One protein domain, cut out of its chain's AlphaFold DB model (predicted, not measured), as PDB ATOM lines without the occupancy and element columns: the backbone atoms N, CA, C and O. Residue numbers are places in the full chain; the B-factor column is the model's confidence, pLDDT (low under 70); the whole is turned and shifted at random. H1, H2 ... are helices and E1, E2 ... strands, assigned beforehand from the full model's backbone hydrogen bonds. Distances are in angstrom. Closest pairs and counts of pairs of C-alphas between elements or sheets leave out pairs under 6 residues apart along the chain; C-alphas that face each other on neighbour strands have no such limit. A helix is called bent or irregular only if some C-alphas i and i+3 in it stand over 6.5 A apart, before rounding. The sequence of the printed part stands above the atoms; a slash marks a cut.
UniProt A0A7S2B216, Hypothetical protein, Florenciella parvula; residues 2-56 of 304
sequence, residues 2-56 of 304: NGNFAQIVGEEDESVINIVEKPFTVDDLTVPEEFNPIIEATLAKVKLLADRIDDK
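Overview. This is residues 2 to 56 of the 304 residues of the protein "Hypothetical protein" of Florenciella parvula (UniProt A0A7S2B216). One long helix, H1, makes one long side of a loose, open frame, with the short strand E1 along the opposite side. The looped link of residues 11 to 32 makes one end of the frame, and both ends of the printed part lie toward the other. The printed part has 55 residues, with E1 before H1; the class is mostly helix, with under half of the residues in named elements. The whole is loose, with a radius of gyration of the C-alphas of 13.3 A and spans of 35 by 25 by 16 A.

Along the chain. H1, residues 33 to 50, is 26.1 A long, from C-alpha 33 at (167.677, 136.459, 133.308) to C-alpha 50 at (170.724, 152.262, 153.793). E1, residues 7 to 10, begins at C-alpha 7 at (169.754, 138.564, 164.151).

Arrangement. H1 is irregular, but only just: C-alphas 34 and 37 are 7.0 A apart. In its backbone, 12 of 14 O i to N i+4 pairs are within hydrogen-bond range. E1 and H1 are apart. E1 pairs with no named strand. Residues 25 to 26 pair antiparallel with 17 to 18 and with 29 to 30.

Size, cuts and confidence. The C-alphas farthest apart, of Glu 34 and Lys 56, are 35.9 A apart. The printed part has no cut. The link from E1 to H1 is long, 22 residues. Residues 2 to 3 have pLDDT under 70.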
ATOM      1  N   ASN A   2     178.633 147.776 157.326       50.53
ATOM      2  CA  ASN A   2     179.379 147.213 158.465       50.53
ATOM      3  C   ASN A   2     178.500 147.031 159.718       50.53
ATOM      4  O   ASN A   2     178.905 146.305 160.623       50.53
ATOM      5  N   GLY A   3     177.308 147.639 159.764       58.28
ATOM      6  CA  GLY A   3     176.265 147.326 160.738       58.28
ATOM      7  C   GLY A   3     175.289 146.303 160.166       58.28
ATOM      8  O   GLY A   3     174.720 146.519 159.097       58.28
ATOM      9  N   ASN A   4     175.118 145.189 160.872       77.69
ATOM     10  CA  ASN A   4     174.075 144.200 160.611       77.69
ATOM     11  C   ASN A   4     173.065 144.252 161.761       77.69
ATOM     12  O   ASN A   4     173.422 144.633 162.879       77.69
ATOM     13  N   PHE A   5     171.827 143.824 161.505       82.44
ATOM     14  CA  PHE A   5     170.910 143.447 162.585       82.44
ATOM     15  C   PHE A   5     171.593 142.459 163.532       82.44
ATOM     16  O   PHE A   5     172.461 141.691 163.103       82.44
ATOM     17  N   ALA A   6     171.175 142.443 164.802       87.38
ATOM     18  CA  ALA A   6     171.676 141.447 165.748       87.38
ATOM     19  C   ALA A   6     171.453 140.042 165.179       87.38
ATOM     20  O   ALA A   6     172.330 139.176 165.228       87.38
ATOM     21  N   GLN A   7     170.246 139.833 164.652       90.38
ATOM     22  CA  GLN A   7     169.754 138.564 164.151       90.38
ATOM     23  C   GLN A   7     168.725 138.813 163.040       90.38
ATOM     24  O   GLN A   7     167.957 139.773 163.092       90.38
ATOM     25  N   ILE A   8     168.702 137.922 162.053       91.25
ATOM     26  CA  ILE A   8     167.628 137.795 161.066       91.25
ATOM     27  C   ILE A   8     167.093 136.366 161.206       91.25
ATOM     28  O   ILE A   8     167.887 135.432 161.407       91.25
ATOM     29  N   VAL A   9     165.767 136.247 161.210       93.00
ATOM     30  CA  VAL A   9     165.013 134.995 161.251       93.00
ATOM     31  C   VAL A   9     163.921 135.069 160.192       93.00
ATOM     32  O   VAL A   9     163.096 135.973 160.230       93.00
ATOM     33  N   GLY A  10     163.859 134.126 159.271       89.12
ATOM     34  CA  GLY A  10     162.758 134.029 158.322       89.12
ATOM     35  C   GLY A  10     162.359 132.599 158.013       89.12
ATOM     36  O   GLY A  10     163.015 131.655 158.452       89.12
ATOM     37  N   GLU A  11     161.270 132.449 157.259       80.69
ATOM     38  CA  GLU A  11     160.816 131.134 156.778       80.69
ATOM     39  C   GLU A  11     161.912 130.417 155.981       80.69
ATOM     40  O   GLU A  11     162.144 129.225 156.168       80.69
ATOM     41  N   GLU A  12     162.652 131.189 155.185       76.19
ATOM     42  CA  GLU A  12     163.720 130.723 154.300       76.19
ATOM     43  C   GLU A  12     165.120 130.854 154.940       76.19
ATOM     44  O   GLU A  12     166.118 130.978 154.235       76.19
ATOM     45  N   ASP A  13     165.235 130.854 156.279       75.12
ATOM     46  CA  ASP A  13     166.533 130.967 156.986       75.12
ATOM     47  C   ASP A  13     167.522 129.838 156.614       75.12
ATOM     48  O   ASP A  13     168.729 129.973 156.833       75.12
ATOM     49  N   GLU A  14     167.021 128.719 156.080       74.75
ATOM     50  CA  GLU A  14     167.830 127.592 155.599       74.75
ATOM     51  C   GLU A  14     168.252 127.727 154.124       74.75
ATOM     52  O   GLU A  14     169.146 126.995 153.693       74.75
ATOM     53  N   SER A  15     167.668 128.663 153.365       82.31
ATOM     54  CA  SER A  15     167.968 128.844 151.944       82.31
ATOM     55  C   SER A  15     169.298 129.554 151.704       82.31
ATOM     56  O   SER A  15     169.656 130.544 152.348       82.31
ATOM     57  N   VAL A  16     170.029 129.086 150.695       86.06
ATOM     58  CA  VAL A  16     171.285 129.689 150.242       86.06
ATOM     59  C   VAL A  16     171.002 130.643 149.085       86.06
ATOM     60  O   VAL A  16     170.748 130.224 147.957       86.06
ATOM     61  N   ILE A  17     171.077 131.947 149.355       87.75
ATOM     62  CA  ILE A  17     170.766 133.000 148.380       87.75
ATOM     63  C   ILE A  17     172.055 133.620 147.822       87.75
ATOM     64  O   ILE A  17     172.888 134.126 148.576       87.75
ATOM     65  N   ASN A  18     172.190 133.664 146.493       90.81
ATOM     66  CA  ASN A  18     173.196 134.466 145.796       90.81
ATOM     67  C   ASN A  18     172.519 135.589 145.002       90.81
ATOM     68  O   ASN A  18     171.949 135.366 143.938       90.81
ATOM     69  N   ILE A  19     172.645 136.813 145.507       90.12
ATOM     70  CA  ILE A  19     172.215 138.054 144.840       90.12
ATOM     71  C   ILE A  19     173.395 139.009 144.601       90.12
ATOM     72  O   ILE A  19     173.199 140.194 144.347       90.12
ATOM     73  N   VAL A  20     174.629 138.507 144.731       89.38
ATOM     74  CA  VAL A  20     175.857 139.312 144.622       89.38
ATOM     75  C   VAL A  20     176.416 139.249 143.206       89.38
ATOM     76  O   VAL A  20     176.732 140.284 142.624       89.38
ATOM     77  N   GLU A  21     176.502 138.047 142.636       92.25
ATOM     78  CA  GLU A  21     177.050 137.814 141.298       92.25
ATOM     79  C   GLU A  21     176.097 136.953 140.469       92.25
ATOM     80  O   GLU A  21     175.394 136.100 141.006       92.25
ATOM     81  N   LYS A  22     176.067 137.167 139.149       93.44
ATOM     82  CA  LYS A  22     175.234 136.375 138.236       93.44
ATOM     83  C   LYS A  22     175.863 134.992 137.974       93.44
ATOM     84  O   LYS A  22     177.085 134.914 137.850       93.44
ATOM     85  N   PRO A  23     175.053 133.935 137.778       94.31
ATOM     86  CA  PRO A  23     173.594 133.938 137.881       94.31
ATOM     87  C   PRO A  23     173.136 134.092 139.336       94.31
ATOM     88  O   PRO A  23     173.749 133.534 140.243       94.31
ATOM     89  N   PHE A  24     172.057 134.848 139.551       96.00
ATOM     90  CA  PHE A  24     171.437 134.915 140.871       96.00
ATOM     91  C   PHE A  24     170.730 133.592 141.170       96.00
ATOM     92  O   PHE A  24     170.118 133.003 140.273       96.00
ATOM     93  N   THR A  25     170.815 133.119 142.413       94.31
ATOM     94  CA  THR A  25     170.277 131.809 142.806       94.31
ATOM     95  C   THR A  25     169.594 131.842 144.166       94.31
ATOM     96  O   THR A  25     169.945 132.646 145.032       94.31
ATOM     97  N   VAL A  26     168.641 130.932 144.348       90.06
ATOM     98  CA  VAL A  26     168.068 130.547 145.642       90.06
ATOM     99  C   VAL A  26     168.122 129.028 145.692       90.06
ATOM    100  O   VAL A  26     167.483 128.371 144.876       90.06
ATOM    101  N   ASP A  27     168.937 128.484 146.588       90.19
ATOM    102  CA  ASP A  27     169.241 127.055 146.649       90.19
ATOM    103  C   ASP A  27     169.731 126.518 145.292       90.19
ATOM    104  O   ASP A  27     170.744 126.983 144.762       90.19
ATOM    105  N   ASP A  28     169.032 125.541 144.718       92.88
ATOM    106  CA  ASP A  28     169.313 124.958 143.407       92.88
ATOM    107  C   ASP A  28     168.610 125.686 142.246       92.88
ATOM    108  O   ASP A  28     168.847 125.369 141.075       92.88
ATOM    109  N   LEU A  29     167.781 126.691 142.540       92.69
ATOM    110  CA  LEU A  29     167.057 127.468 141.541       92.69
ATOM    111  C   LEU A  29     167.911 128.623 141.020       92.69
ATOM    112  O   LEU A  29     168.436 129.445 141.771       92.69
ATOM    113  N   THR A  30     167.995 128.725 139.694       96.38
ATOM    114  CA  THR A  30     168.562 129.891 139.010       96.38
ATOM    115  C   THR A  30     167.455 130.879 138.680       96.38
ATOM    116  O   THR A  30     166.460 130.516 138.053       96.38
ATOM    117  N   VAL A  31     167.643 132.138 139.069       94.81
ATOM    118  CA  VAL A  31     166.718 133.216 138.724       94.81
ATOM    119  C   VAL A  31     166.760 133.459 137.206       94.81
ATOM    120  O   VAL A  31     167.850 133.659 136.659       94.81
ATOM    121  N   PRO A  32     165.608 133.467 136.505       97.12
ATOM    122  CA  PRO A  32     165.558 133.781 135.078       97.12
ATOM    123  C   PRO A  32     166.165 135.152 134.757       97.12
ATOM    124  O   PRO A  32     165.921 136.131 135.464       97.12
ATOM    125  N   GLU A  33     166.921 135.245 133.658       95.81
ATOM    126  CA  GLU A  33     167.677 136.459 133.308       95.81
ATOM    127  C   GLU A  33     166.803 137.714 133.169       95.81
ATOM    128  O   GLU A  33     167.268 138.822 133.441       95.81
ATOM    129  N   GLU A  34     165.534 137.547 132.795       97.25
ATOM    130  CA  GLU A  34     164.538 138.620 132.705       97.25
ATOM    131  C   GLU A  34     164.280 139.340 134.040       97.25
ATOM    132  O   GLU A  34     163.918 140.517 134.031       97.25
ATOM    133  N   PHE A  35     164.541 138.695 135.184       95.38
ATOM    134  CA  PHE A  35     164.435 139.312 136.512       95.38
ATOM    135  C   PHE A  35     165.737 139.969 136.994       95.38
ATOM    136  O   PHE A  35     165.736 140.691 137.993       95.38
ATOM    137  N   ASN A  36     166.857 139.793 136.289       95.06
ATOM    138  CA  ASN A  36     168.121 140.408 136.695       95.06
ATOM    139  C   ASN A  36     168.032 141.944 136.801       95.06
ATOM    140  O   ASN A  36     168.482 142.476 137.819       95.06
ATOM    141  N   PRO A  37     167.422 142.676 135.840       96.00
ATOM    142  CA  PRO A  37     167.340 144.131 135.925       96.00
ATOM    143  C   PRO A  37     166.569 144.630 137.153       96.00
ATOM    144  O   PRO A  37     166.964 145.629 137.752       96.00
ATOM    145  N   ILE A  38     165.486 143.946 137.555       94.38
ATOM    146  CA  ILE A  38     164.707 144.347 138.738       94.38
ATOM    147  C   ILE A  38     165.485 144.081 140.029       94.38
ATOM    148  O   ILE A  38     165.463 144.931 140.920       94.38
ATOM    149  N   ILE A  39     166.230 142.975 140.117       93.44
ATOM    150  CA  ILE A  39     167.086 142.675 141.274       93.44
ATOM    151  C   ILE A  39     168.196 143.720 141.396       93.44
ATOM    152  O   ILE A  39     168.338 144.345 142.445       93.44
ATOM    153  N   GLU A  40     168.933 143.980 140.315       94.69
ATOM    154  CA  GLU A  40     170.032 144.953 140.306       94.69
ATOM    155  C   GLU A  40     169.543 146.366 140.652       94.69
ATOM    156  O   GLU A  40     170.128 147.044 141.500       94.69
ATOM    157  N   ALA A  41     168.428 146.800 140.053       95.31
ATOM    158  CA  ALA A  41     167.832 148.099 140.347       95.31
ATOM    159  C   ALA A  41     167.335 148.199 141.799       95.31
ATOM    160  O   ALA A  41     167.471 149.254 142.424       95.31
ATOM    161  N   THR A  42     166.776 147.119 142.352       92.88
ATOM    162  CA  THR A  42     166.307 147.077 143.745       92.88
ATOM    163  C   THR A  42     167.479 147.124 144.719       92.88
ATOM    164  O   THR A  42     167.473 147.956 145.624       92.88
ATOM    165  N   LEU A  43     168.530 146.329 144.495       91.88
ATOM    166  CA  LEU A  43     169.752 146.354 145.303       91.88
ATOM    167  C   LEU A  43     170.416 147.733 145.297       91.88
ATOM    168  O   LEU A  43     170.828 148.223 146.348       91.88
ATOM    169  N   ALA A  44     170.473 148.393 144.137       92.62
ATOM    170  CA  ALA A  44     170.994 149.753 144.037       92.62
ATOM    171  C   ALA A  44     170.171 150.749 144.874       92.62
ATOM    172  O   ALA A  44     170.745 151.554 145.608       92.62
ATOM    173  N   LYS A  45     168.833 150.674 144.819       93.69
ATOM    174  CA  LYS A  45     167.941 151.525 145.626       93.69
ATOM    175  C   LYS A  45     168.091 151.260 147.123       93.69
ATOM    176  O   LYS A  45     168.227 152.212 147.885       93.69
ATOM    177  N   VAL A  46     168.099 149.993 147.539       89.50
ATOM    178  CA  VAL A  46     168.288 149.605 148.947       89.50
ATOM    179  C   VAL A  46     169.628 150.117 149.458       89.50
ATOM    180  O   VAL A  46     169.681 150.696 150.538       89.50
ATOM    181  N   LYS A  47     170.695 149.995 148.658       88.19
ATOM    182  CA  LYS A  47     172.018 150.497 149.029       88.19
ATOM    183  C   LYS A  47     172.010 152.008 149.282       88.19
ATOM    184  O   LYS A  47     172.488 152.446 150.320       88.19
ATOM    185  N   LEU A  48     171.407 152.782 148.376       90.69
ATOM    186  CA  LEU A  48     171.267 154.235 148.530       90.69
ATOM    187  C   LEU A  48     170.423 154.629 149.750       90.69
ATOM    188  O   LEU A  48     170.686 155.652 150.378       90.69
ATOM    189  N   LEU A  49     169.387 153.850 150.076       89.50
ATOM    190  CA  LEU A  49     168.551 154.099 151.251       89.50
ATOM    191  C   LEU A  49     169.288 153.790 152.551       89.50
ATOM    192  O   LEU A  49     169.195 154.567 153.495       89.50
ATOM    193  N   ALA A  50     170.022 152.686 152.595       85.00
ATOM    194  CA  ALA A  50     170.724 152.262 153.793       85.00
ATOM    195  C   ALA A  50     171.886 153.206 154.162       85.00
ATOM    196  O   ALA A  50     172.168 153.366 155.344       85.00
ATOM    197  N   ASP A  51     172.466 153.935 153.199       86.06
ATOM    198  CA  ASP A  51     173.431 155.019 153.464       86.06
ATOM    199  C   ASP A  51     172.819 156.215 154.236       86.06
ATOM    200  O   ASP A  51     173.544 157.086 154.717       86.06
ATOM    201  N   ARG A  52     171.484 156.284 154.368       88.94
ATOM    202  CA  ARG A  52     170.768 157.332 155.121       88.94
ATOM    203  C   ARG A  52     170.500 156.957 156.581       88.94
ATOM    204  O   ARG A  52     169.950 157.784 157.307       88.94
ATOM    205  N   ILE A  53     170.811 155.729 156.987       84.56
ATOM    206  CA  ILE A  53     170.485 155.177 158.305       84.56
ATOM    207  C   ILE A  53     171.784 155.026 159.103       84.56
ATOM    208  O   ILE A  53     172.798 154.596 158.559       84.56
ATOM    209  N   ASP A  54     171.758 155.378 160.391       86.69
ATOM    210  CA  ASP A  54     172.864 155.070 161.306       86.69
ATOM    211  C   ASP A  54     173.017 153.544 161.410       86.69
ATOM    212  O   ASP A  54     172.080 152.838 161.791       86.69
ATOM    213  N   ASP A  55     174.202 153.031 161.076       79.12
ATOM    214  CA  ASP A  55     174.484 151.598 161.033       79.12
ATOM    215  C   ASP A  55     174.431 150.927 162.415       79.12
ATOM    216  O   ASP A  55     174.364 149.701 162.499       79.12
ATOM    217  N   LYS A  56     174.384 151.720 163.493       85.69
ATOM    218  CA  LYS A  56     174.204 151.252 164.873       85.69
ATOM    219  C   LYS A  56     172.757 151.245 165.345       85.69
ATOM    220  O   LYS A  56     172.476 150.596 166.353       85.69
TER     221      LYS A  56